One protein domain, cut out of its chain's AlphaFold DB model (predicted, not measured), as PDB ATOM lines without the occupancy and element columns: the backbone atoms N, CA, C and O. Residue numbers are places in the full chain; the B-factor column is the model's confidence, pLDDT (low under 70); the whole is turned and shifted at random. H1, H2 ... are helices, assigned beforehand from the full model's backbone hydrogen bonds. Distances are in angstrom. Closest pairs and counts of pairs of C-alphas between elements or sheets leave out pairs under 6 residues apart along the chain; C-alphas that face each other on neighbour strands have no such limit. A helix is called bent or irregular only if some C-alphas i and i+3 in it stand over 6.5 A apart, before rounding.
ATOM      1  N   LEU A  60      35.631  34.406  39.884       93.75
ATOM      2  CA  LEU A  60      34.577  35.375  40.181       93.75
ATOM      3  C   LEU A  60      35.143  36.652  40.809       93.75
ATOM      4  O   LEU A  60      34.791  37.742  40.365       93.75
ATOM      5  N   VAL A  61      36.074  36.551  41.764       96.44
ATOM      6  CA  VAL A  61      36.730  37.740  42.340       96.44
ATOM      7  C   VAL A  61      37.393  38.573  41.249       96.44
ATOM      8  O   VAL A  61      37.172  39.781  41.176       96.44
ATOM      9  N   LYS A  62      38.167  37.939  40.359       96.12
ATOM     10  CA  LYS A  62      38.810  38.631  39.238       96.12
ATOM     11  C   LYS A  62      37.779  39.302  38.336       96.12
ATOM     12  O   LYS A  62      37.980  40.451  37.963       96.12
ATOM     13  N   PHE A  63      36.684  38.619  38.004       95.31
ATOM     14  CA  PHE A  63      35.605  39.197  37.203       95.31
ATOM     15  C   PHE A  63      34.997  40.444  37.866       95.31
ATOM     16  O   PHE A  63      34.860  41.474  37.211       95.31
ATOM     17  N   LEU A  64      34.694  40.386  39.166       93.44
ATOM     18  CA  LEU A  64      34.069  41.492  39.900       93.44
ATOM     19  C   LEU A  64      35.017  42.678  40.125       93.44
ATOM     20  O   LEU A  64      34.574  43.819  40.218       93.44
ATOM     21  N   THR A  65      36.325  42.423  40.201       94.75
ATOM     22  CA  THR A  65      37.337  43.441  40.525       94.75
ATOM     23  C   THR A  65      38.108  43.962  39.313       94.75
ATOM     24  O   THR A  65      38.774  44.984  39.425       94.75
ATOM     25  N   GLN A  66      37.998  43.345  38.128       93.88
ATOM     26  CA  GLN A  66      38.800  43.718  36.946       93.88
ATOM     27  C   GLN A  66      38.640  45.178  36.495       93.88
ATOM     28  O   GLN A  66      39.539  45.728  35.862       93.88
ATOM     29  N   SER A  67      37.482  45.781  36.775       89.56
ATOM     30  CA  SER A  67      37.164  47.165  36.413       89.56
ATOM     31  C   SER A  67      37.347  48.133  37.589       89.56
ATOM     32  O   SER A  67      37.156  49.334  37.414       89.56
ATOM     33  N   ILE A  68      37.712  47.628  38.772       90.38
ATOM     34  CA  ILE A  68      37.980  48.422  39.968       90.38
ATOM     35  C   ILE A  68      39.498  48.664  40.026       90.38
ATOM     36  O   ILE A  68      40.264  47.706  40.153       90.38
ATOM     37  N   PRO A  69      39.980  49.914  39.906       90.06
ATOM     38  CA  PRO A  69      41.397  50.191  40.087       90.06
ATOM     39  C   PRO A  69      41.810  49.847  41.528       90.06
ATOM     40  O   PRO A  69      41.003  49.999  42.442       90.06
ATOM     41  N   PRO A  70      43.061  49.425  41.778       89.12
ATOM     42  CA  PRO A  70      43.540  49.279  43.146       89.12
ATOM     43  C   PRO A  70      43.446  50.614  43.898       89.12
ATOM     44  O   PRO A  70      43.878  51.645  43.366       89.12
ATOM     45  N   ALA A  71      42.994  50.588  45.158       85.38
ATOM     46  CA  ALA A  71      43.036  51.762  46.038       85.38
ATOM     47  C   ALA A  71      44.452  52.348  46.140       85.38
ATOM     48  O   ALA A  71      44.619  53.561  46.229       85.38
ATOM     49  N   THR A  72      45.460  51.477  46.033       86.94
ATOM     50  CA  THR A  72      46.894  51.780  46.089       86.94
ATOM     51  C   THR A  72      47.517  52.137  44.731       86.94
ATOM     52  O   THR A  72      48.739  52.233  44.612       86.94
ATOM     53  N   SER A  73      46.711  52.333  43.680       85.00
ATOM     54  CA  SER A  73      47.203  52.605  42.319       85.00
ATOM     55  C   SER A  73      47.942  53.938  42.171       85.00
ATOM     56  O   SER A  73      48.599  54.160  41.153       85.00
ATOM     57  N   GLY A  74      47.816  54.849  43.144       81.25
ATOM     58  CA  GLY A  74      48.378  56.197  43.069       81.25
ATOM     59  C   GLY A  74      47.765  57.072  41.966       81.25
ATOM     60  O   GLY A  74      48.295  58.147  41.687       81.25
ATOM     61  N   LYS A  75      46.673  56.630  41.320       85.06
ATOM     62  CA  LYS A  75      46.000  57.344  40.229       85.06
ATOM     63  C   LYS A  75      44.534  57.596  40.574       85.06
ATOM     64  O   LYS A  75      43.743  56.661  40.652       85.06
ATOM     65  N   LEU A  76      44.166  58.872  40.667       84.44
ATOM     66  CA  LEU A  76      42.770  59.299  40.661       84.44
ATOM     67  C   LEU A  76      42.228  59.231  39.225       84.44
ATOM     68  O   LEU A  76      42.838  59.778  38.304       84.44
ATOM     69  N   LEU A  77      41.103  58.548  39.025       87.56
ATOM     70  CA  LEU A  77      40.430  58.500  37.727       87.56
ATOM     71  C   LEU A  77      39.680  59.806  37.454       87.56
ATOM     72  O   LEU A  77      39.083  60.412  38.344       87.56
ATOM     73  N   THR A  78      39.673  60.218  36.191       91.94
ATOM     74  CA  THR A  78      38.844  61.325  35.709       91.94
ATOM     75  C   THR A  78      37.356  60.936  35.692       91.94
ATOM     76  O   THR A  78      37.032  59.752  35.562       91.94
ATOM     77  N   PRO A  79      36.415  61.902  35.728       91.69
ATOM     78  CA  PRO A  79      34.979  61.608  35.623       91.69
ATOM     79  C   PRO A  79      34.590  60.785  34.381       91.69
ATOM     80  O   PRO A  79      33.691  59.945  34.440       91.69
ATOM     81  N   ALA A  80      35.287  60.995  33.258       94.31
ATOM     82  CA  ALA A  80      35.080  60.234  32.028       94.31
ATOM     83  C   ALA A  80      35.555  58.776  32.156       94.31
ATOM     84  O   ALA A  80      34.852  57.867  31.718       94.31
ATOM     85  N   GLU A  81      36.710  58.543  32.790       94.62
ATOM     86  CA  GLU A  81      37.202  57.191  33.087       94.62
ATOM     87  C   GLU A  81      36.269  56.457  34.060       94.62
ATOM     88  O   GLU A  81      35.972  55.286  33.834       94.62
ATOM     89  N   ILE A  82      35.755  57.147  35.086       87.88
ATOM     90  CA  ILE A  82      34.766  56.590  36.024       87.88
ATOM     91  C   ILE A  82      33.495  56.193  35.275       87.88
ATOM     92  O   ILE A  82      33.041  55.062  35.401       87.88
ATOM     93  N   THR A  83      32.955  57.075  34.431       91.81
ATOM     94  CA  THR A  83      31.744  56.782  33.647       91.81
ATOM     95  C   THR A  83      31.955  55.583  32.718       91.81
ATOM     96  O   THR A  83      31.115  54.688  32.672       91.81
ATOM     97  N   ALA A  84      33.090  55.523  32.016       94.50
ATOM     98  CA  ALA A  84      33.420  54.402  31.138       94.50
ATOM     99  C   ALA A  84      33.541  53.075  31.910       94.50
ATOM    100  O   ALA A  84      33.013  52.054  31.464       94.50
ATOM    101  N   ALA A  85      34.199  53.087  33.074       91.75
ATOM    102  CA  ALA A  85      34.317  51.917  33.939       91.75
ATOM    103  C   ALA A  85      32.952  51.482  34.498       91.75
ATOM    104  O   ALA A  85      32.635  50.296  34.440       91.75
ATOM    105  N   THR A  86      32.110  52.421  34.939       88.38
ATOM    106  CA  THR A  86      30.732  52.162  35.386       88.38
ATOM    107  C   THR A  86      29.902  51.499  34.291       88.38
ATOM    108  O   THR A  86      29.313  50.447  34.528       88.38
ATOM    109  N   THR A  87      29.893  52.051  33.072       92.56
ATOM    110  CA  THR A  87      29.175  51.450  31.938       92.56
ATOM    111  C   THR A  87      29.699  50.051  31.625       92.56
ATOM    112  O   THR A  87      28.912  49.141  31.369       92.56
ATOM    113  N   LYS A  88      31.020  49.849  31.676       93.50
ATOM    114  CA  LYS A  88      31.612  48.524  31.478       93.50
ATOM    115  C   LYS A  88      31.154  47.536  32.553       93.50
ATOM    116  O   LYS A  88      30.741  46.442  32.197       93.50
ATOM    117  N   ILE A  89      31.190  47.913  33.832       88.00
ATOM    118  CA  ILE A  89      30.720  47.074  34.946       88.00
ATOM    119  C   ILE A  89      29.255  46.694  34.740       88.00
ATOM    120  O   ILE A  89      28.921  45.517  34.800       88.00
ATOM    121  N   GLN A  90      28.394  47.669  34.448       87.31
ATOM    122  CA  GLN A  90      26.970  47.425  34.220       87.31
ATOM    123  C   GLN A  90      26.744  46.442  33.063       87.31
ATOM    124  O   GLN A  90      25.976  45.496  33.218       87.31
ATOM    125  N   ASN A  91      27.463  46.614  31.948       89.81
ATOM    126  CA  ASN A  91      27.392  45.712  30.798       89.81
ATOM    127  C   ASN A  91      27.926  44.308  31.112       89.81
ATOM    128  O   ASN A  91      27.332  43.321  30.682       89.81
ATOM    129  N   ASP A  92      29.046  44.202  31.829       89.88
ATOM    130  CA  ASP A  92      29.628  42.917  32.222       89.88
ATOM    131  C   ASP A  92      28.658  42.162  33.146       89.88
ATOM    132  O   ASP A  92      28.367  40.990  32.913       89.88
ATOM    133  N   MET A  93      28.102  42.846  34.151       85.50
ATOM    134  CA  MET A  93      27.153  42.277  35.112       85.50
ATOM    135  C   MET A  93      25.845  41.848  34.438       85.50
ATOM    136  O   MET A  93      25.374  40.738  34.678       85.50
ATOM    137  N   SER A  94      25.282  42.674  33.548       84.31
ATOM    138  CA  SER A  94      24.041  42.337  32.836       84.31
ATOM    139  C   SER A  94      24.203  41.172  31.855       84.31
ATOM    140  O   SER A  94      23.225  40.505  31.530       84.31
ATOM    141  N   ASN A  95      25.425  40.929  31.366       84.94
ATOM    142  CA  ASN A  95      25.734  39.865  30.408       84.94
ATOM    143  C   ASN A  95      26.410  38.642  31.044       84.94
ATOM    144  O   ASN A  95      26.785  37.720  30.312       84.94
ATOM    145  N   LEU A  96      26.579  38.609  32.371       84.25
ATOM    146  CA  LEU A  96      27.306  37.538  33.053       84.25
ATOM    147  C   LEU A  96      26.682  36.164  32.778       84.25
ATOM    148  O   LEU A  96      27.399  35.231  32.432       84.25
ATOM    149  N   SER A  97      25.352  36.060  32.822       76.81
ATOM    150  CA  SER A  97      24.621  34.817  32.530       76.81
ATOM    151  C   SER A  97      24.859  34.279  31.115       76.81
ATOM    152  O   SER A  97      24.881  33.067  30.923       76.81
ATOM    153  N   ASN A  98      25.078  35.167  30.142       80.25
ATOM    154  CA  ASN A  98      25.338  34.807  28.746       80.25
ATOM    155  C   ASN A  98      26.816  34.492  28.487       80.25
ATOM    156  O   ASN A  98      27.138  33.694  27.611       80.25
ATOM    157  N   THR A  99      27.715  35.158  29.213       82.88
ATOM    158  CA  THR A  99      29.163  35.083  28.979       82.88
ATOM    159  C   THR A  99      29.800  33.940  29.761       82.88
ATOM    160  O   THR A  99      30.707  33.277  29.264       82.88
ATOM    161  N   ASP A 100      29.336  33.715  30.989       84.75
ATOM    162  CA  ASP A 100      29.892  32.730  31.906       84.75
ATOM    163  C   ASP A 100      28.836  32.280  32.924       84.75
ATOM    164  O   ASP A 100      28.755  32.765  34.055       84.75
ATOM    165  N   GLN A 101      27.997  31.336  32.499       79.62
ATOM    166  CA  GLN A 101      26.885  30.831  33.300       79.62
ATOM    167  C   GLN A 101      27.349  30.272  34.658       79.62
ATOM    168  O   GLN A 101      26.666  30.464  35.659       79.62
ATOM    169  N   ALA A 102      28.531  29.644  34.718       80.56
ATOM    170  CA  ALA A 102      29.092  29.114  35.962       80.56
ATOM    171  C   ALA A 102      29.395  30.226  36.982       80.56
ATOM    172  O   ALA A 102      29.069  30.081  38.159       80.56
ATOM    173  N   LEU A 103      29.956  31.357  36.538       85.44
ATOM    174  CA  LEU A 103      30.174  32.522  37.403       85.44
ATOM    175  C   LEU A 103      28.864  33.189  37.831       85.44
ATOM    176  O   LEU A 103      28.753  33.640  38.969       85.44
ATOM    177  N   ALA A 104      27.872  33.244  36.937       83.31
ATOM    178  CA  ALA A 104      26.548  33.767  37.268       83.31
ATOM    179  C   ALA A 104      25.885  32.942  38.381       83.31
ATOM    180  O   ALA A 104      25.371  33.504  39.348       83.31
ATOM    181  N   PHE A 105      25.946  31.612  38.267       80.25
ATOM    182  CA  PHE A 105      25.472  30.693  39.296       80.25
ATOM    183  C   PHE A 105      26.238  30.865  40.606       80.25
ATOM    184  O   PHE A 105      25.630  31.044  41.657       80.25
ATOM    185  N   GLU A 106      27.568  30.874  40.558       85.44
ATOM    186  CA  GLU A 106      28.380  31.055  41.757       85.44
ATOM    187  C   GLU A 106      28.043  32.357  42.499       85.44
ATOM    188  O   GLU A 106      27.898  32.349  43.725       85.44
ATOM    189  N   LEU A 107      27.879  33.459  41.761       86.25
ATOM    190  CA  LEU A 107      27.486  34.750  42.316       86.25
ATOM    191  C   LEU A 107      26.085  34.701  42.929       86.25
ATOM    192  O   LEU A 107      25.875  35.242  44.015       86.25
ATOM    193  N   TYR A 108      25.144  34.029  42.266       82.69
ATOM    194  CA  TYR A 108      23.797  33.825  42.790       82.69
ATOM    195  C   TYR A 108      23.809  33.038  44.103       82.69
ATOM    196  O   TYR A 108      23.078  33.406  45.018       82.69
ATOM    197  N   PHE A 109      24.638  32.000  44.233       83.00
ATOM    198  CA  PHE A 109      24.719  31.183  45.449       83.00
ATOM    199  C   PHE A 109      25.475  31.858  46.599       83.00
ATOM    200  O   PHE A 109      25.198  31.560  47.761       83.00
ATOM    201  N   ASN A 110      26.414  32.761  46.296       88.62
ATOM    202  CA  ASN A 110      27.323  33.356  47.281       88.62
ATOM    203  C   ASN A 110      27.400  34.898  47.195       88.62
ATOM    204  O   ASN A 110      28.504  35.452  47.174       88.62
ATOM    205  N   PRO A 111      26.275  35.638  47.167       87.31
ATOM    206  CA  PRO A 111      26.301  37.082  46.935       87.31
ATOM    207  C   PRO A 111      26.998  37.844  48.069       87.31
ATOM    208  O   PRO A 111      27.756  38.777  47.816       87.31
ATOM    209  N   ILE A 112      26.810  37.422  49.324       90.44
ATOM    210  CA  ILE A 112      27.485  38.032  50.481       90.44
ATOM    211  C   ILE A 112      28.990  37.739  50.435       90.44
ATOM    212  O   ILE A 112      29.795  38.651  50.627       90.44
ATOM    213  N   GLY A 113      29.376  36.499  50.117       93.25
ATOM    214  CA  GLY A 113      30.774  36.130  49.888       93.25
ATOM    215  C   GLY A 113      31.437  36.984  48.801       93.25
ATOM    216  O   GLY A 113      32.544  37.479  48.997       93.25
ATOM    217  N   ALA A 114      30.734  37.232  47.691       93.25
ATOM    218  CA  ALA A 114      31.197  38.094  46.605       93.25
ATOM    219  C   ALA A 114      31.372  39.557  47.039       93.25
ATOM    220  O   ALA A 114      32.400  40.168  46.746       93.25
ATOM    221  N   ILE A 115      30.399  40.110  47.769       91.62
ATOM    222  CA  ILE A 115      30.447  41.480  48.297       91.62
ATOM    223  C   ILE A 115      31.672  41.675  49.191       91.62
ATOM    224  O   ILE A 115      32.428  42.628  49.000       91.62
ATOM    225  N   TYR A 116      31.908  40.754  50.126       95.31
ATOM    226  CA  TYR A 116      33.075  40.832  51.001       95.31
ATOM    227  C   TYR A 116      34.385  40.565  50.264       95.31
ATOM    228  O   TYR A 116      35.377  41.210  50.577       95.31
ATOM    229  N   ALA A 117      34.412  39.707  49.241       96.69
ATOM    230  CA  ALA A 117      35.604  39.538  48.414       96.69
ATOM    231  C   ALA A 117      35.978  40.836  47.671       96.69
ATOM    232  O   ALA A 117      37.145  41.227  47.670       96.69
ATOM    233  N   VAL A 118      34.992  41.550  47.109       93.50
ATOM    234  CA  VAL A 118      35.196  42.869  46.482       93.50
ATOM    235  C   VAL A 118      35.639  43.903  47.517       93.50
ATOM    236  O   VAL A 118      36.615  44.615  47.285       93.50
ATOM    237  N   LEU A 119      34.972  43.958  48.675       91.94
ATOM    238  CA  LEU A 119      35.328  44.856  49.776       91.94
ATOM    239  C   LEU A 119      36.759  44.613  50.264       91.94
ATOM    240  O   LEU A 119      37.538  45.553  50.416       91.94
ATOM    241  N   PHE A 120      37.137  43.355  50.470       95.31
ATOM    242  CA  PHE A 120      38.458  43.008  50.972       95.31
ATOM    243  C   PHE A 120      39.548  43.237  49.932       95.31
ATOM    244  O   PHE A 120      40.600  43.771  50.276       95.31
ATOM    245  N   SER A 121      39.293  42.907  48.665       95.31
ATOM    246  CA  SER A 121      40.251  43.132  47.583       95.31
ATOM    247  C   SER A 121      40.445  44.615  47.262       95.31
ATOM    248  O   SER A 121      41.563  45.024  46.957       95.31
ATOM    249  N   GLY A 122      39.366  45.401  47.260       89.62
ATOM    250  CA  GLY A 122      39.389  46.804  46.846       89.62
ATOM    251  C   GLY A 122      39.775  47.765  47.967       89.62
ATOM    252  O   GLY A 122      40.449  48.758  47.702       89.62
ATOM    253  N   LEU A 123      39.388  47.455  49.207       87.69
ATOM    254  CA  LEU A 123      39.517  48.361  50.346       87.69
ATOM    255  C   LEU A 123      40.348  47.760  51.482       87.69
ATOM    256  O   LEU A 123      41.410  48.284  51.792       87.69
ATOM    257  N   VAL A 124      39.911  46.659  52.096       90.62
ATOM    258  CA  VAL A 124      40.475  46.236  53.394       90.62
ATOM    259  C   VAL A 124      41.939  45.807  53.280       90.62
ATOM    260  O   VAL A 124      42.797  46.408  53.914       90.62
ATOM    261  N   VAL A 125      42.261  44.832  52.424       93.38
ATOM    262  CA  VAL A 125      43.646  44.362  52.229       93.38
ATOM    263  C   VAL A 125      44.600  45.492  51.799       93.38
ATOM    264  O   VAL A 125      45.693  45.570  52.361       93.38
ATOM    265  N   PRO A 126      44.261  46.361  50.822       90.69
ATOM    266  CA  PRO A 126      45.182  47.412  50.389       90.69
ATOM    267  C   PRO A 126      45.261  48.636  51.316       90.69
ATOM    268  O   PRO A 126      46.293  49.304  51.299       90.69
ATOM    269  N   VAL A 127      44.210  48.969  52.076       86.50
ATOM    270  CA  VAL A 127      44.122  50.251  52.805       86.50
ATOM    271  C   VAL A 127      44.387  50.113  54.301       86.50
ATOM    272  O   VAL A 127      45.109  50.944  54.847       86.50
ATOM    273  N   TRP A 128      43.873  49.078  54.971       87.12
ATOM    274  CA  TRP A 128      43.985  48.965  56.435       87.12
ATOM    275  C   TRP A 128      45.421  48.945  56.951       87.12
ATOM    276  O   TRP A 128      45.727  49.762  57.813       87.12
ATOM    277  N   PRO A 129      46.338  48.144  56.373       88.00
ATOM    278  CA  PRO A 129      47.749  48.172  56.759       88.00
ATOM    279  C   PRO A 129      48.392  49.565  56.714       88.00
ATOM    280  O   PRO A 129      49.345  49.843  57.437       88.00
ATOM    281  N   ILE A 130      47.910  50.451  55.835       85.44
ATOM    282  CA  ILE A 130      48.407  51.827  55.720       85.44
ATOM    283  C   ILE A 130      47.800  52.707  56.818       85.44
ATOM    284  O   ILE A 130      48.518  53.527  57.395       85.44
ATOM    285  N   LEU A 131      46.509  52.538  57.117       81.12
ATOM    286  CA  LEU A 131      45.833  53.250  58.205       81.12
ATOM    287  C   LEU A 131      46.411  52.857  59.571       81.12
ATOM    288  O   LEU A 131      46.768  53.751  60.333       81.12
ATOM    289  N   ASP A 132      46.618  51.564  59.829       83.00
ATOM    290  CA  ASP A 132      47.223  51.048  61.066       83.00
ATOM    291  C   ASP A 132      48.603  51.665  61.311       83.00
ATOM    292  O   ASP A 132      48.847  52.263  62.361       83.00
ATOM    293  N   LYS A 133      49.474  51.645  60.292       83.94
ATOM    294  CA  LYS A 133      50.800  52.280  60.360       83.94
ATOM    295  C   LYS A 133      50.718  53.779  60.606       83.94
ATOM    296  O   LYS A 133      51.512  54.321  61.372       83.94
ATOM    297  N   THR A 134      49.786  54.462  59.943       80.25
ATOM    298  CA  THR A 134      49.594  55.913  60.095       80.25
ATOM    299  C   THR A 134      49.149  56.256  61.513       80.25
ATOM    300  O   THR A 134      49.635  57.218  62.110       80.25
ATOM    301  N   THR A 135      48.273  55.441  62.086       81.19
ATOM    302  CA  THR A 135      47.776  55.612  63.446       81.19
ATOM    303  C   THR A 135      48.825  55.305  64.496       81.19
ATOM    304  O   THR A 135      49.015  56.110  65.406       81.19
ATOM    305  N   ASP A 136      49.548  54.192  64.368       83.75
ATOM    306  CA  ASP A 136      50.672  53.874  65.250       83.75
ATOM    307  C   ASP A 136      51.729  54.988  65.208       83.75
ATOM    308  O   ASP A 136      52.196  55.462  66.249       83.75
ATOM    309  N   PHE A 137      52.016  55.505  64.010       85.06
ATOM    310  CA  PHE A 137      52.869  56.671  63.833       85.06
ATOM    311  C   PHE A 137      52.339  57.902  64.597       85.06
ATOM    312  O   PHE A 137      53.085  58.509  65.370       85.06
ATOM    313  N   PHE A 138      51.059  58.262  64.447       82.12
ATOM    314  CA  PHE A 138      50.476  59.404  65.163       82.12
ATOM    315  C   PHE A 138      50.417  59.206  66.678       82.12
ATOM    316  O   PHE A 138      50.605  60.171  67.421       82.12
ATOM    317  N   ASN A 139      50.204  57.981  67.152       84.56
ATOM    318  CA  ASN A 139      50.230  57.656  68.574       84.56
ATOM    319  C   ASN A 139      51.635  57.858  69.153       84.56
ATOM    320  O   ASN A 139      51.789  58.543  70.166       84.56
ATOM    321  N   LYS A 140      52.673  57.358  68.471       87.00
ATOM    322  CA  LYS A 140      54.074  57.594  68.850       87.00
ATOM    323  C   LYS A 140      54.419  59.081  68.829       87.00
ATOM    324  O   LYS A 140      54.977  59.587  69.801       87.00
ATOM    325  N   LEU A 141      54.045  59.794  67.764       84.00
ATOM    326  CA  LEU A 141      54.277  61.233  67.655       84.00
ATOM    327  C   LEU A 141      53.561  62.004  68.773       84.00
ATOM    328  O   LEU A 141      54.142  62.915  69.351       84.00
ATOM    329  N   SER A 142      52.341  61.607  69.142       84.69
ATOM    330  CA  SER A 142      51.595  62.218  70.246       84.69
ATOM    331  C   SER A 142      52.329  62.082  71.577       84.69
ATOM    332  O   SER A 142      52.394  63.052  72.326       84.69
ATOM    333  N   VAL A 143      52.903  60.911  71.870       88.38
ATOM    334  CA  VAL A 143      53.699  60.696  73.091       88.38
ATOM    335  C   VAL A 143      54.963  61.561  73.079       88.38
ATOM    336  O   VAL A 143      55.294  62.182  74.087       88.38
ATOM    337  N   ILE A 144      55.644  61.656  71.933       85.88
ATOM    338  CA  ILE A 144      56.833  62.508  71.760       85.88
ATOM    339  C   ILE A 144      56.493  63.980  72.018       85.88
ATOM    340  O   ILE A 144      57.188  64.645  72.782       85.88
ATOM    341  N   VAL A 145      55.407  64.476  71.414       83.94
ATOM    342  CA  VAL A 145      54.949  65.867  71.548       83.94
ATOM    343  C   VAL A 145      54.536  66.184  72.985       83.94
ATOM    344  O   VAL A 145      54.893  67.240  73.499       83.94
ATOM    345  N   GLN A 146      53.842  65.266  73.662       86.25
ATOM    346  CA  GLN A 146      53.477  65.423  75.074       86.25
ATOM    347  C   GLN A 146      54.705  65.510  75.989       86.25
ATOM    348  O   GLN A 146      54.708  66.293  76.937       86.25
ATOM    349  N   ASN A 147      55.751  64.742  75.684       89.75
ATOM    350  CA  ASN A 147      57.000  64.739  76.444       89.75
ATOM    351  C   ASN A 147      57.992  65.824  76.005       89.75
ATOM    352  O   ASN A 147      59.025  65.979  76.653       89.75
ATOM    353  N   GLN A 148      57.694  66.557  74.927       88.25
ATOM    354  CA  GLN A 148      58.593  67.542  74.316       88.25
ATOM    355  C   GLN A 148      59.980  66.946  73.989       88.25
ATOM    356  O   GLN A 148      61.016  67.579  74.190       88.25
ATOM    357  N   ASP A 149      60.004  65.692  73.523       86.62
ATOM    358  CA  ASP A 149      61.234  64.908  73.347       86.62
ATOM    359  C   ASP A 149      61.850  65.106  71.948       86.62
ATOM    360  O   ASP A 149      61.523  64.414  70.979       86.62
ATOM    361  N   GLU A 150      62.781  66.054  71.842       81.88
ATOM    362  CA  GLU A 150      63.499  66.358  70.595       81.88
ATOM    363  C   GLU A 150      64.330  65.177  70.061       81.88
ATOM    364  O   GLU A 150      64.502  65.030  68.848       81.88
ATOM    365  N   ILE A 151      64.840  64.308  70.944       83.00
ATOM    366  CA  ILE A 151      65.677  63.166  70.552       83.00
ATOM    367  C   ILE A 151      64.797  62.084  69.929       83.00
ATOM    368  O   ILE A 151      65.108  61.580  68.848       83.00
ATOM    369  N   ALA A 152      63.680  61.743  70.575       86.00
ATOM    370  CA  ALA A 152      62.727  60.779  70.039       86.00
ATOM    371  C   ALA A 152      62.108  61.264  68.718       86.00
ATOM    372  O   ALA A 152      61.922  60.464  67.796       86.00
ATOM    373  N   LEU A 153      61.876  62.575  68.580       80.44
ATOM    374  CA  LEU A 153      61.438  63.181  67.323       80.44
ATOM    375  C   LEU A 153      62.454  62.961  66.188       80.44
ATOM    376  O   LEU A 153      62.065  62.646  65.064       80.44
ATOM    377  N   ALA A 154      63.758  63.055  66.467       77.56
ATOM    378  CA  ALA A 154      64.793  62.769  65.472       77.56
ATOM    379  C   ALA A 154      64.889  61.273  65.102       77.56
ATOM    380  O   ALA A 154      65.307  60.927  63.996       77.56
ATOM    381  N   LEU A 155      64.483  60.371  66.001       83.00
ATOM    382  CA  LEU A 155      64.503  58.923  65.765       83.00
ATOM    383  C   LEU A 155      63.303  58.431  64.947       83.00
ATOM    384  O   LEU A 155      63.444  57.480  64.176       83.00
ATOM    385  N   ILE A 156      62.138  59.078  65.062       81.50
ATOM    386  CA  ILE A 156      60.941  58.678  64.306       81.50
ATOM    387  C   ILE A 156      61.018  59.070  62.815       81.50
ATOM    388  O   ILE A 156      60.194  58.627  62.018       81.50
ATOM    389  N   ILE A 157      62.058  59.815  62.406       70.56
ATOM    390  CA  ILE A 157      62.231  60.326  61.035       70.56
ATOM    391  C   ILE A 157      62.163  59.231  59.976       70.56
ATOM    392  O   ILE A 157      61.539  59.404  58.929       70.56
ATOM    393  N   GLY A 158      62.808  58.094  60.249       70.62
ATOM    394  CA  GLY A 158      62.865  56.975  59.312       70.62
ATOM    395  C   GLY A 158      61.483  56.430  58.939       70.62
ATOM    396  O   GLY A 158      61.320  55.922  57.834       70.62
ATOM    397  N   GLN A 159      60.484  56.595  59.814       81.88
ATOM    398  CA  GLN A 159      59.120  56.106  59.596       81.88
ATOM    399  C   GLN A 159      58.312  57.021  58.658       81.88
ATOM    400  O   GLN A 159      57.414  56.536  57.972       81.88
ATOM    401  N   PHE A 160      58.663  58.308  58.523       72.50
ATOM    402  CA  PHE A 160      57.941  59.231  57.632       72.50
ATOM    403  C   PHE A 160      57.963  58.796  56.174       72.50
ATOM    404  O   PHE A 160      56.942  58.876  55.498       72.50
ATOM    405  N   SER A 161      59.104  58.309  55.680       69.62
ATOM    406  CA  SER A 161      59.216  57.871  54.283       69.62
ATOM    407  C   SER A 161      58.267  56.714  53.963       69.62
ATOM    408  O   SER A 161      57.820  56.575  52.824       69.62
ATOM    409  N   ASP A 162      57.938  55.890  54.954       75.62
ATOM    410  CA  ASP A 162      57.046  54.754  54.762       75.62
ATOM    411  C   ASP A 162      55.577  55.178  54.857       75.62
ATOM    412  O   ASP A 162      54.790  54.789  53.991       75.62
ATOM    413  N   ILE A 163      55.234  56.083  55.785       77.50
ATOM    414  CA  ILE A 163      53.919  56.748  55.808       77.50
ATOM    415  C   ILE A 163      53.672  57.509  54.498       77.50
ATOM    416  O   ILE A 163      52.582  57.432  53.934       77.50
ATOM    417  N   GLN A 164      54.709  58.137  53.938       72.44
ATOM    418  CA  GLN A 164      54.654  58.822  52.651       72.44
ATOM    419  C   GLN A 164      54.218  57.948  51.501       72.44
ATOM    420  O   GLN A 164      53.328  58.293  50.718       72.44
ATOM    421  N   LYS A 165      54.916  56.829  51.354       76.56
ATOM    422  CA  LYS A 165      54.646  55.883  50.280       76.56
ATOM    423  C   LYS A 165      53.252  55.295  50.457       76.56
ATOM    424  O   LYS A 165      52.532  55.188  49.467       76.56
ATOM    425  N   GLY A 166      52.872  54.986  51.701       78.00
ATOM    426  CA  GLY A 166      51.533  54.528  52.058       78.00
ATOM    427  C   GLY A 166      50.465  55.519  51.608       78.00
ATOM    428  O   GLY A 166      49.658  55.197  50.740       78.00
ATOM    429  N   ALA A 167      50.524  56.757  52.092       71.94
ATOM    430  CA  ALA A 167      49.597  57.818  51.719       71.94
ATOM    431  C   ALA A 167      49.528  58.023  50.193       71.94
ATOM    432  O   ALA A 167      48.440  58.074  49.625       71.94
ATOM    433  N   LYS A 168      50.676  58.078  49.496       75.06
ATOM    434  CA  LYS A 168      50.736  58.279  48.031       75.06
ATOM    435  C   LYS A 168      50.073  57.165  47.252       75.06
ATOM    436  O   LYS A 168      49.481  57.412  46.203       75.06
ATOM    437  N   SER A 169      50.151  55.946  47.761       82.88
ATOM    438  CA  SER A 169      49.460  54.838  47.129       82.88
ATOM    439  C   SER A 169      47.938  55.043  47.163       82.88
ATOM    440  O   SER A 169      47.290  54.800  46.148       82.88
ATOM    441  N   LEU A 170      47.384  55.620  48.239       81.00
ATOM    442  CA  LEU A 170      45.938  55.791  48.455       81.00
ATOM    443  C   LEU A 170      45.258  56.846  47.570       81.00
ATOM    444  O   LEU A 170      44.041  57.002  47.638       81.00
ATOM    445  N   THR A 171      45.981  57.534  46.682       80.38
ATOM    446  CA  THR A 171      45.380  58.536  45.781       80.38
ATOM    447  C   THR A 171      44.278  57.959  44.872       80.38
ATOM    448  O   THR A 171      43.405  58.692  44.410       80.38
ATOM    449  N   GLY A 172      44.288  56.645  44.615       82.19
ATOM    450  CA  GLY A 172      43.243  55.959  43.845       82.19
ATOM    451  C   GLY A 172      41.994  55.577  44.649       82.19
ATOM    452  O   GLY A 172      41.014  55.111  44.060       82.19
ATOM    453  N   LEU A 173      41.998  55.762  45.974       82.06
ATOM    454  CA  LEU A 173      40.926  55.314  46.863       82.06
ATOM    455  C   LEU A 173      39.545  55.898  46.505       82.06
ATOM    456  O   LEU A 173      38.615  55.103  46.384       82.06
ATOM    457  N   PRO A 174      39.363  57.208  46.228       79.94
ATOM    458  CA  PRO A 174      38.036  57.733  45.887       79.94
ATOM    459  C   PRO A 174      37.434  57.082  44.638       79.94
ATOM    460  O   PRO A 174      36.260  56.722  44.622       79.94
ATOM    461  N   SER A 175      38.245  56.881  43.594       83.06
ATOM    462  CA  SER A 175      37.805  56.192  42.374       83.06
ATOM    463  C   SER A 175      37.493  54.719  42.628       83.06
ATOM    464  O   SER A 175      36.564  54.177  42.036       83.06
ATOM    465  N   THR A 176      38.254  54.086  43.521       85.25
ATOM    466  CA  THR A 176      38.027  52.703  43.952       85.25
ATOM    467  C   THR A 176      36.678  52.577  44.654       85.25
ATOM    468  O   THR A 176      35.870  51.749  44.249       85.25
ATOM    469  N   LEU A 177      36.386  53.452  45.625       80.12
ATOM    470  CA  LEU A 177      35.118  53.464  46.361       80.12
ATOM    471  C   LEU A 177      33.913  53.692  45.440       80.12
ATOM    472  O   LEU A 177      32.939  52.948  45.526       80.12
ATOM    473  N   GLN A 178      33.996  54.653  44.513       77.94
ATOM    474  CA  GLN A 178      32.911  54.924  43.560       77.94
ATOM    475  C   GLN A 178      32.610  53.720  42.656       77.94
ATOM    476  O   GLN A 178      31.453  53.401  42.401       77.94
ATOM    477  N   LEU A 179      33.639  53.029  42.162       82.81
ATOM    478  CA  LEU A 179      33.440  51.862  41.297       82.81
ATOM    479  C   LEU A 179      33.030  50.616  42.091       82.81
ATOM    480  O   LEU A 179      32.243  49.811  41.595       82.81
ATOM    481  N   MET A 180      33.501  50.479  43.333       84.25
ATOM    482  CA  MET A 180      33.007  49.467  44.265       84.25
ATOM    483  C   MET A 180      31.514  49.645  44.530       84.25
ATOM    484  O   MET A 180      30.791  48.660  44.457       84.25
ATOM    485  N   GLU A 181      31.034  50.868  44.766       77.81
ATOM    486  CA  GLU A 181      29.603  51.152  44.958       77.81
ATOM    487  C   GLU A 181      28.757  50.603  43.797       77.81
ATOM    488  O   GLU A 181      27.747  49.939  44.027       77.81
ATOM    489  N   VAL A 182      29.211  50.785  42.551       76.44
ATOM    490  CA  VAL A 182      28.529  50.257  41.356       76.44
ATOM    491  C   VAL A 182      28.505  48.726  41.346       76.44
ATOM    492  O   VAL A 182      27.459  48.131  41.072       76.44
ATOM    493  N   VAL A 183      29.635  48.069  41.634       80.00
ATOM    494  CA  VAL A 183      29.720  46.597  41.668       80.00
ATOM    495  C   VAL A 183      28.850  46.033  42.786       80.00
ATOM    496  O   VAL A 183      28.029  45.155  42.532       80.00
ATOM    497  N   LEU A 184      28.984  46.562  44.003       81.81
ATOM    498  CA  LEU A 184      28.208  46.135  45.163       81.81
ATOM    499  C   LEU A 184      26.714  46.340  44.912       81.81
ATOM    500  O   LEU A 184      25.955  45.384  45.034       81.81
ATOM    501  N   GLY A 185      26.308  47.526  44.452       73.75
ATOM    502  CA  GLY A 185      24.926  47.807  44.066       73.75
ATOM    503  C   GLY A 185      24.399  46.819  43.025       73.75
ATOM    504  O   GLY A 185      23.292  46.308  43.172       73.75
ATOM    505  N   SER A 186      25.212  46.456  42.029       75.75
ATOM    506  CA  SER A 186      24.833  45.454  41.023       75.75
ATOM    507  C   SER A 186      24.617  44.066  41.639       75.75
ATOM    508  O   SER A 186      23.635  43.406  41.311       75.75
ATOM    509  N   ILE A 187      25.473  43.628  42.570       79.06
ATOM    510  CA  ILE A 187      25.284  42.352  43.284       79.06
ATOM    511  C   ILE A 187      23.995  42.391  44.116       79.06
ATOM    512  O   ILE A 187      23.244  41.417  44.124       79.06
ATOM    513  N   LEU A 188      23.694  43.523  44.763       71.81
ATOM    514  CA  LEU A 188      22.473  43.678  45.558       71.81
ATOM    515  C   LEU A 188      21.199  43.509  44.733       71.81
ATOM    516  O   LEU A 188      20.244  42.883  45.194       71.81
ATOM    517  N   THR A 189      21.206  43.998  43.490       66.69
ATOM    518  CA  THR A 189      20.063  43.852  42.577       66.69
ATOM    519  C   THR A 189      19.804  42.417  42.129       66.69
ATOM    520  O   THR A 189      18.715  42.138  41.630       66.69
ATOM    521  N   LEU A 190      20.753  41.493  42.327       65.50
ATOM    522  CA  LEU A 190      20.549  40.094  41.961       65.50
ATOM    523  C   LEU A 190      19.518  39.399  42.848       65.50
ATOM    524  O   LEU A 190      18.928  38.456  42.346       65.50
ATOM    525  N   GLY A 191      19.280  39.867  44.086       56.59
ATOM    526  CA  GLY A 191      18.261  39.368  45.029       56.59
ATOM    527  C   GLY A 191      18.355  37.865  45.380       56.59
ATOM    528  O   GLY A 191      18.892  37.061  44.623       56.59
TER     529      GLY A 191
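What this domain is: This is residues 60 to 191 of the 709 residues of an uncharacterized protein of Mucilaginibacter gotjawali (UniProt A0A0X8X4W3). Two long bent helices, H5 and H7, run opposite ways as a long hairpin, its turn made by the short helix H6. At one end, arms H5a and H7b, with H1 packed on H5a and H2 on H7b, make a thicker body, with H3 and H4 at its far end; arms H5b and H7a run on to H6 as a thinner arm. The printed part has 132 residues, with seven named helices in the order H1 to H7 and no named strand: all helix. It is a rod of 65 by 31 by 18 A, loose, with a radius of gyration of the C-alphas of 19.6 A.

How they stand to each other: H1, residues 60 to 65, touches H5a, residues 111 to 122, at a steep tilt of 47 degrees, with C-alphas 65 and 118 closest at 6.4 A. H1 and H4, residues 101 to 109, only just touch, with 3 pairs of C-alphas within 8 A, the closest being those of Leu 60 and Leu 103 at 5.9 A, about perpendicular at 85 degrees. H2, residues 79 to 94, touches H7b, residues 174 to 189, at a shallow tilt of 23 degrees, the same way; the closest C-alphas, of Thr 86 and Leu 179, are 6.5 A apart. H3, residues 96 to 99, and H4 touch only at the corner, where the C-alphas of Ser 97 and Ala 104 are closest at 5.2 A. H5a and H7b touch at a shallow tilt of 7 degrees, opposite ways, with C-alphas 115 and 184 closest at 6.0 A. H5b, residues 125 to 147, touches H7a, residues 157 to 171, with residues 127 to 137 alone, opposite ways at a tilt of 38 degrees, only just steep; C-alphas 130 and 166 are closest at 5.5 A. H5b and H6, residues 150 to 155, form a helical hairpin at a shallow tilt of 26 degrees, C-alphas 144 and 152 being closest at 6.4 A. H2 and H5a are apart. Every O i to N i+4 pair is within hydrogen-bond range in H1, H2, H4, H5a, H6 and H7b, against 17 of 19 in H5b and 8 of 11 in H7a; H3 is too short for such a pair.

Where its parts are: H1 begins at C-alpha 60, (34.577, 35.375, 40.181). H2 is 22.3 A long and H4 12.3 A. By its hydrogen bonds H5 was assigned as one helix, residues 111 to 147, but it is bent: C-alphas 122 and 125 are 7.3 A apart. H5a is 16.3 A long and H5b 34.3 A; H5b is irregular, with C-alphas 126 and 129 6.9 A apart. H7, residues 157 to 189, was likewise assigned as one helix by its hydrogen bonds but is bent, C-alphas 171 and 174 being 7.4 A apart; H7a is 22.8 A long and H7b 22.9 A, ending at C-alpha 189, (20.063, 43.852, 42.577).

The domain as a whole: The C-alphas of Asn 98 and Gln 148 are the two farthest apart, at 65.2 A. The printed part has no cut. The link from H1 to H2, residues 66 to 78, is long; the others are tight. The mean pLDDT of the printed part is 84.6, and residues 161 and 189 to 191 are under 70.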